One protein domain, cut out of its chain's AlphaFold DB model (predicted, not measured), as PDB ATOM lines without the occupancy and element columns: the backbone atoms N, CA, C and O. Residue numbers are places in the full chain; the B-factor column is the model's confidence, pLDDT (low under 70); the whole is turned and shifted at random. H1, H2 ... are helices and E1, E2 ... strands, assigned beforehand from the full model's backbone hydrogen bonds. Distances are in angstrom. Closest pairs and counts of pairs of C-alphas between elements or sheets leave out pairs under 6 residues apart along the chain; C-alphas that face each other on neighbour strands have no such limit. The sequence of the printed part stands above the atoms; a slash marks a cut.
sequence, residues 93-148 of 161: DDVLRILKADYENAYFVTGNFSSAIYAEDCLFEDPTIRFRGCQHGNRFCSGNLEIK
ATOM      1  N   ASP A  93     -25.642 -23.919 -27.453       92.00
ATOM      2  CA  ASP A  93     -26.815 -24.769 -27.247       92.00
ATOM      3  C   ASP A  93     -28.100 -23.946 -27.068       92.00
ATOM      4  O   ASP A  93     -29.164 -24.321 -27.575       92.00
ATOM      5  N   ASP A  94     -28.009 -22.775 -26.430       89.50
ATOM      6  CA  ASP A  94     -29.131 -21.844 -26.320       89.50
ATOM      7  C   ASP A  94     -29.523 -21.283 -27.689       89.50
ATOM      8  O   ASP A  94     -30.715 -21.229 -28.006       89.50
ATOM      9  N   VAL A  95     -28.534 -20.918 -28.515       89.88
ATOM     10  CA  VAL A  95     -28.764 -20.431 -29.883       89.88
ATOM     11  C   VAL A  95     -29.452 -21.501 -30.725       89.88
ATOM     12  O   VAL A  95     -30.476 -21.228 -31.349       89.88
ATOM     13  N   LEU A  96     -28.934 -22.733 -30.714       91.44
ATOM     14  CA  LEU A  96     -29.506 -23.849 -31.472       91.44
ATOM     15  C   LEU A  96     -30.932 -24.164 -31.027       91.44
ATOM     16  O   LEU A  96     -31.804 -24.416 -31.863       91.44
ATOM     17  N   ARG A  97     -31.196 -24.120 -29.719       92.38
ATOM     18  CA  ARG A  97     -32.539 -24.322 -29.173       92.38
ATOM     19  C   ARG A  97     -33.512 -23.248 -29.655       92.38
ATOM     20  O   ARG A  97     -34.623 -23.594 -30.053       92.38
ATOM     21  N   ILE A  98     -33.115 -21.976 -29.616       89.31
ATOM     22  CA  ILE A  98     -33.963 -20.853 -30.043       89.31
ATOM     23  C   ILE A  98     -34.223 -20.928 -31.549       89.31
ATOM     24  O   ILE A  98     -35.377 -20.893 -31.968       89.31
ATOM     25  N   LEU A  99     -33.181 -21.151 -32.353       89.50
ATOM     26  CA  LEU A  99     -33.303 -21.301 -33.802       89.50
ATOM     27  C   LEU A  99     -34.237 -22.457 -34.183       89.50
ATOM     28  O   LEU A  99     -35.080 -22.315 -35.070       89.50
ATOM     29  N   LYS A 100     -34.116 -23.601 -33.498       91.06
ATOM     30  CA  LYS A 100     -34.999 -24.749 -33.721       91.06
ATOM     31  C   LYS A 100     -36.446 -24.416 -33.364       91.06
ATOM     32  O   LYS A 100     -37.343 -24.751 -34.128       91.06
ATOM     33  N   ALA A 101     -36.678 -23.750 -32.234       89.38
ATOM     34  CA  ALA A 101     -38.019 -23.347 -31.826       89.38
ATOM     35  C   ALA A 101     -38.668 -22.381 -32.833       89.38
ATOM     36  O   ALA A 101     -39.835 -22.557 -33.179       89.38
ATOM     37  N   ASP A 102     -37.908 -21.416 -33.355       85.00
ATOM     38  CA  ASP A 102     -38.399 -20.483 -34.374       85.00
ATOM     39  C   ASP A 102     -38.718 -21.198 -35.695       85.00
ATOM     40  O   ASP A 102     -39.742 -20.916 -36.324       85.00
ATOM     41  N   TYR A 103     -37.885 -22.162 -36.107       86.06
ATOM     42  CA  TYR A 103     -38.130 -22.977 -37.301       86.06
ATOM     43  C   TYR A 103     -39.440 -23.770 -37.203       86.06
ATOM     44  O   TYR A 103     -40.258 -23.716 -38.121       86.06
ATOM     45  N   GLU A 104     -39.682 -24.443 -36.073       88.94
ATOM     46  CA  GLU A 104     -40.936 -25.173 -35.817       88.94
ATOM     47  C   GLU A 104     -42.163 -24.241 -35.791       88.94
ATOM     48  O   GLU A 104     -43.265 -24.638 -36.164       88.94
ATOM     49  N   ASN A 105     -41.978 -22.971 -35.416       83.12
ATOM     50  CA  ASN A 105     -43.007 -21.928 -35.467       83.12
ATOM     51  C   ASN A 105     -43.244 -21.362 -36.885       83.12
ATOM     52  O   ASN A 105     -43.995 -20.397 -37.069       83.12
ATOM     53  N   ALA A 106     -42.587 -21.939 -37.895       80.88
ATOM     54  CA  ALA A 106     -42.652 -21.513 -39.286       80.88
ATOM     55  C   ALA A 106     -42.426 -20.001 -39.438       80.88
ATOM     56  O   ALA A 106     -43.180 -19.326 -40.143       80.88
ATOM     57  N   TYR A 107     -41.402 -19.456 -38.767       75.06
ATOM     58  CA  TYR A 107     -41.159 -18.009 -38.707       75.06
ATOM     59  C   TYR A 107     -41.057 -17.331 -40.084       75.06
ATOM     60  O   TYR A 107     -41.397 -16.157 -40.213       75.06
ATOM     61  N   PHE A 108     -40.668 -18.065 -41.131       73.69
ATOM     62  CA  PHE A 108     -40.683 -17.589 -42.519       73.69
ATOM     63  C   PHE A 108     -42.081 -17.198 -43.021       73.69
ATOM     64  O   PHE A 108     -42.217 -16.293 -43.840       73.69
ATOM     65  N   VAL A 109     -43.118 -17.891 -42.546       74.62
ATOM     66  CA  VAL A 109     -44.520 -17.672 -42.927       74.62
ATOM     67  C   VAL A 109     -45.209 -16.763 -41.918       74.62
ATOM     68  O   VAL A 109     -45.943 -15.852 -42.293       74.62
ATOM     69  N   THR A 110     -44.992 -17.028 -40.630       72.44
ATOM     70  CA  THR A 110     -45.710 -16.367 -39.536       72.44
ATOM     71  C   THR A 110     -45.097 -15.022 -39.158       72.44
ATOM     72  O   THR A 110     -45.790 -14.171 -38.602       72.44
ATOM     73  N   GLY A 111     -43.808 -14.813 -39.450       71.94
ATOM     74  CA  GLY A 111     -43.056 -13.635 -39.018       71.94
ATOM     75  C   GLY A 111     -42.862 -13.555 -37.501       71.94
ATOM     76  O   GLY A 111     -42.532 -12.483 -37.000       71.94
ATOM     77  N   ASN A 112     -43.103 -14.655 -36.781       75.69
ATOM     78  CA  ASN A 112     -42.983 -14.745 -35.332       75.69
ATOM     79  C   ASN A 112     -41.686 -15.483 -34.975       75.69
ATOM     80  O   ASN A 112     -41.599 -16.699 -35.141       75.69
ATOM     81  N   PHE A 113     -40.682 -14.747 -34.512       81.00
ATOM     82  CA  PHE A 113     -39.377 -15.276 -34.111       81.00
ATOM     83  C   PHE A 113     -38.908 -14.608 -32.818       81.00
ATOM     84  O   PHE A 113     -39.368 -13.521 -32.457       81.00
ATOM     85  N   SER A 114     -37.997 -15.271 -32.116       81.31
ATOM     86  CA  SER A 114     -37.440 -14.787 -30.856       81.31
ATOM     87  C   SER A 114     -36.414 -13.672 -31.075       81.31
ATOM     88  O   SER A 114     -35.432 -13.886 -31.772       81.31
ATOM     89  N   SER A 115     -36.545 -12.518 -30.415       81.00
ATOM     90  CA  SER A 115     -35.540 -11.435 -30.457       81.00
ATOM     91  C   SER A 115     -34.204 -11.794 -29.786       81.00
ATOM     92  O   SER A 115     -33.224 -11.075 -29.938       81.00
ATOM     93  N   ALA A 116     -34.127 -12.919 -29.070       81.50
ATOM     94  CA  ALA A 116     -32.978 -13.279 -28.238       81.50
ATOM     95  C   ALA A 116     -31.670 -13.564 -29.008       81.50
ATOM     96  O   ALA A 116     -30.597 -13.526 -28.403       81.50
ATOM     97  N   ILE A 117     -31.748 -13.890 -30.308       83.69
ATOM     98  CA  ILE A 117     -30.584 -14.254 -31.144       83.69
ATOM     99  C   ILE A 117     -30.470 -13.457 -32.451       83.69
ATOM    100  O   ILE A 117     -29.563 -13.723 -33.239       83.69
ATOM    101  N   TYR A 118     -31.357 -12.489 -32.694       79.38
ATOM    102  CA  TYR A 118     -31.315 -11.653 -33.897       79.38
ATOM    103  C   TYR A 118     -31.142 -10.186 -33.518       79.38
ATOM    104  O   TYR A 118     -31.847  -9.672 -32.656       79.38
ATOM    105  N   ALA A 119     -30.226  -9.511 -34.204       77.56
ATOM    106  CA  ALA A 119     -30.074  -8.067 -34.142       77.56
ATOM    107  C   ALA A 119     -31.257  -7.353 -34.816       77.56
ATOM    108  O   ALA A 119     -31.918  -7.879 -35.720       77.56
ATOM    109  N   GLU A 120     -31.490  -6.110 -34.415       71.25
ATOM    110  CA  GLU A 120     -32.595  -5.279 -34.887       71.25
ATOM    111  C   GLU A 120     -32.551  -5.060 -36.410       71.25
ATOM    112  O   GLU A 120     -33.594  -4.943 -37.056       71.25
ATOM    113  N   ASP A 121     -31.359  -5.062 -37.012       70.44
ATOM    114  CA  ASP A 121     -31.118  -4.877 -38.444       70.44
ATOM    115  C   ASP A 121     -30.680  -6.159 -39.178       70.44
ATOM    116  O   ASP A 121     -30.129  -6.085 -40.285       70.44
ATOM    117  N   CYS A 122     -30.976  -7.333 -38.604       74.19
ATOM    118  CA  CYS A 122     -30.625  -8.630 -39.179       74.19
ATOM    119  C   CYS A 122     -31.060  -8.775 -40.645       74.19
ATOM    120  O   CYS A 122     -32.186  -8.447 -41.033       74.19
ATOM    121  N   LEU A 123     -30.141  -9.304 -41.457       77.62
ATOM    122  CA  LEU A 123     -30.372  -9.685 -42.845       77.62
ATOM    123  C   LEU A 123     -30.654 -11.185 -42.901       77.62
ATOM    124  O   LEU A 123     -29.777 -11.993 -42.602       77.62
ATOM    125  N   PHE A 124     -31.854 -11.539 -43.339       74.75
ATOM    126  CA  PHE A 124     -32.213 -12.914 -43.643       74.75
ATOM    127  C   PHE A 124     -32.067 -13.128 -45.142       74.75
ATOM    128  O   PHE A 124     -32.668 -12.399 -45.935       74.75
ATOM    129  N   GLU A 125     -31.252 -14.107 -45.528       73.12
ATOM    130  CA  GLU A 125     -31.129 -14.554 -46.912       73.12
ATOM    131  C   GLU A 125     -31.383 -16.061 -46.986       73.12
ATOM    132  O   GLU A 125     -30.631 -16.867 -46.446       73.12
ATOM    133  N   ASP A 126     -32.442 -16.418 -47.693       70.00
ATOM    134  CA  ASP A 126     -32.681 -17.740 -48.258       70.00
ATOM    135  C   ASP A 126     -32.403 -17.654 -49.775       70.00
ATOM    136  O   ASP A 126     -32.465 -16.552 -50.343       70.00
ATOM    137  N   PRO A 127     -32.097 -18.761 -50.483       73.44
ATOM    138  CA  PRO A 127     -31.913 -18.734 -51.935       73.44
ATOM    139  C   PRO A 127     -33.048 -18.049 -52.713       73.44
ATOM    140  O   PRO A 127     -32.806 -17.532 -53.804       73.44
ATOM    141  N   THR A 128     -34.263 -18.012 -52.160       61.19
ATOM    142  CA  THR A 128     -35.458 -17.461 -52.815       61.19
ATOM    143  C   THR A 128     -35.887 -16.083 -52.303       61.19
ATOM    144  O   THR A 128     -36.567 -15.343 -53.017       61.19
ATOM    145  N   ILE A 129     -35.482 -15.699 -51.090       68.44
ATOM    146  CA  ILE A 129     -35.990 -14.509 -50.400       68.44
ATOM    147  C   ILE A 129     -34.883 -13.817 -49.605       68.44
ATOM    148  O   ILE A 129     -34.115 -14.449 -48.888       68.44
ATOM    149  N   ARG A 130     -34.833 -12.483 -49.694       71.06
ATOM    150  CA  ARG A 130     -34.007 -11.649 -48.816       71.06
ATOM    151  C   ARG A 130     -34.854 -10.576 -48.139       71.06
ATOM    152  O   ARG A 130     -35.672  -9.934 -48.799       71.06
ATOM    153  N   PHE A 131     -34.626 -10.335 -46.857       70.50
ATOM    154  CA  PHE A 131     -35.234  -9.205 -46.156       70.50
ATOM    155  C   PHE A 131     -34.354  -8.725 -45.007       70.50
ATOM    156  O   PHE A 131     -33.511  -9.459 -44.494       70.50
ATOM    157  N   ARG A 132     -34.537  -7.460 -44.620       68.62
ATOM    158  CA  ARG A 132     -33.766  -6.800 -43.567       68.62
ATOM    159  C   ARG A 132     -34.699  -6.233 -42.502       68.62
ATOM    160  O   ARG A 132     -35.633  -5.517 -42.854       68.62
ATOM    161  N   GLY A 133     -34.348  -6.485 -41.247       63.12
ATOM    162  CA  GLY A 133     -34.670  -5.651 -40.091       63.12
ATOM    163  C   GLY A 133     -36.049  -5.842 -39.470       63.12
ATOM    164  O   GLY A 133     -37.063  -5.804 -40.156       63.12
ATOM    165  N   CYS A 134     -36.067  -5.950 -38.145       55.34
ATOM    166  CA  CYS A 134     -37.257  -6.010 -37.309       55.34
ATOM    167  C   CYS A 134     -37.667  -4.572 -36.953       55.34
ATOM    168  O   CYS A 134     -36.953  -3.887 -36.222       55.34
ATOM    169  N   GLN A 135     -38.804  -4.074 -37.450       49.12
ATOM    170  CA  GLN A 135     -39.353  -2.822 -36.918       49.12
ATOM    171  C   GLN A 135     -40.043  -3.126 -35.580       49.12
ATOM    172  O   GLN A 135     -40.791  -4.095 -35.484       49.12
ATOM    173  N   HIS A 136     -39.734  -2.320 -34.561       44.34
ATOM    174  CA  HIS A 136     -40.107  -2.490 -33.151       44.34
ATOM    175  C   HIS A 136     -41.463  -3.185 -32.917       44.34
ATOM    176  O   HIS A 136     -42.511  -2.689 -33.333       44.34
ATOM    177  N   GLY A 137     -41.413  -4.294 -32.170       52.72
ATOM    178  CA  GLY A 137     -42.569  -5.033 -31.666       52.72
ATOM    179  C   GLY A 137     -42.963  -6.234 -32.521       52.72
ATOM    180  O   GLY A 137     -43.993  -6.157 -33.177       52.72
ATOM    181  N   ASN A 138     -42.174  -7.323 -32.488       51.78
ATOM    182  CA  ASN A 138     -42.457  -8.714 -32.924       51.78
ATOM    183  C   ASN A 138     -43.410  -8.927 -34.116       51.78
ATOM    184  O   ASN A 138     -44.101  -9.942 -34.208       51.78
ATOM    185  N   ARG A 139     -43.489  -7.973 -35.041       53.25
ATOM    186  CA  ARG A 139     -44.447  -7.999 -36.135       53.25
ATOM    187  C   ARG A 139     -43.739  -7.537 -37.386       53.25
ATOM    188  O   ARG A 139     -43.757  -6.367 -37.731       53.25
ATOM    189  N   PHE A 140     -43.157  -8.533 -38.036       50.78
ATOM    190  CA  PHE A 140     -42.709  -8.531 -39.415       50.78
ATOM    191  C   PHE A 140     -41.733  -7.421 -39.827       50.78
ATOM    192  O   PHE A 140     -42.022  -6.225 -39.862       50.78
ATOM    193  N   CYS A 141     -40.583  -7.889 -40.289       51.16
ATOM    194  CA  CYS A 141     -39.622  -7.147 -41.071       51.16
ATOM    195  C   CYS A 141     -40.266  -6.641 -42.368       51.16
ATOM    196  O   CYS A 141     -40.265  -7.329 -43.386       51.16
ATOM    197  N   SER A 142     -40.830  -5.431 -42.359       42.34
ATOM    198  CA  SER A 142     -41.302  -4.758 -43.574       42.34
ATOM    199  C   SER A 142     -40.108  -4.193 -44.360       42.34
ATOM    200  O   SER A 142     -39.976  -2.992 -44.585       42.34
ATOM    201  N   GLY A 143     -39.179  -5.070 -44.736       47.28
ATOM    202  CA  GLY A 143     -38.190  -4.805 -45.771       47.28
ATOM    203  C   GLY A 143     -38.786  -5.186 -47.123       47.28
ATOM    204  O   GLY A 143     -39.517  -6.170 -47.215       47.28
ATOM    205  N   ASN A 144     -38.497  -4.412 -48.172       41.84
ATOM    206  CA  ASN A 144     -38.886  -4.756 -49.540       41.84
ATOM    207  C   ASN A 144     -38.476  -6.205 -49.839       41.84
ATOM    208  O   ASN A 144     -37.284  -6.507 -49.869       41.84
ATOM    209  N   LEU A 145     -39.465  -7.083 -50.023       47.75
ATOM    210  CA  LEU A 145     -39.269  -8.465 -50.433       47.75
ATOM    211  C   LEU A 145     -38.599  -8.462 -51.812       47.75
ATOM    212  O   LEU A 145     -39.267  -8.323 -52.836       47.75
ATOM    213  N   GLU A 146     -37.275  -8.566 -51.846       48.25
ATOM    214  CA  GLU A 146     -36.542  -8.710 -53.099       48.25
ATOM    215  C   GLU A 146     -36.547 -10.201 -53.447       48.25
ATOM    216  O   GLU A 146     -35.735 -10.980 -52.944       48.25
ATOM    217  N   ILE A 147     -37.511 -10.612 -54.272       51.34
ATOM    218  CA  ILE A 147     -37.521 -11.951 -54.865       51.34
ATOM    219  C   ILE A 147     -36.320 -12.010 -55.814       51.34
ATOM    220  O   ILE A 147     -36.352 -11.444 -56.910       51.34
ATOM    221  N   LYS A 148     -35.228 -12.649 -55.382       51.56
ATOM    222  CA  LYS A 148     -34.107 -12.956 -56.278       51.56
ATOM    223  C   LYS A 148     -34.637 -13.987 -57.280       51.56
ATOM    224  O   LYS A 148     -35.259 -14.962 -56.872       51.56
TER     225      LYS A 148
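What this domain is: This is residues 93 to 148 of the 161 residues of an uncharacterized protein of Gossypium tomentosum (UniProt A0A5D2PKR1). A single helix, H1, lies toward one end of the longest axis and a small two-stranded hairpin, E1 and E2, lies toward the other, with long loops making much of the body between them. H2, a short turn of helix, follows H1, and the last residues come back beside E2, where residues 146 to 147 pair with it. The printed part has 56 residues with two named helices and two named strands, in the order H1, H2, E1, E2; the sheet has the order E1 - E2 and is antiparallel. The class is mixed, helices and strands, though under half of the residues are in named elements. The whole is compact, with a radius of gyration of the C-alphas of 11.2 A, and its C-alphas span 32 by 25 by 17 A.

How they stand to each other: H1, residues 93 to 104, and H2, residues 107 to 110, meet only through their link, which is tight, with 2 residues between them. In H1 every O i to N i+4 pair is within hydrogen-bond range. H2 is too short for such a pair, and its one O i to N i+3 pair is not within range. E1, residues 123 to 125, and E2, residues 129 to 132, are a hairpin, antiparallel at 177 degrees between their directions. Across it N 124 and O 131 are 2.9 A apart and N 131 and O 124 are 3.0 A apart, both within hydrogen-bond range. The C-alphas of Leu 123 and Arg 132, which face each other, are 4.5 A apart. Residues 129 to 130 of E2 also pair with residues 146 to 147, antiparallel. H1 is apart from E1 and from E2, and H2 is apart from E2.

Where its parts are: H1 begins at C-alpha 93, at (-26.815, -24.769, -27.247), and runs 16.5 A to C-alpha 104. H2 runs 4.9 A from Tyr 107 to Thr 110. E1 runs 6.4 A from Leu 123, whose C-alpha is at (-30.372, -9.685, -42.845), to Glu 125. E2 runs 10.5 A from Ile 129 to Arg 132, whose C-alpha is at (-33.766, -6.800, -43.567).

The domain as a whole: The two C-alphas farthest apart are those of Asp 93 and Asn 144, at 32.3 A. The printed part has no cut. The link from H2 to E1, residues 111 to 122, is long, and the link from E1 to E2 is tight, with 3 residues between them. Residues 133 to 148 hold no named element. The mean pLDDT of the printed part is 71.0, with residues 128 to 129 and 132 to 148 under 70; H1 has a mean of 90.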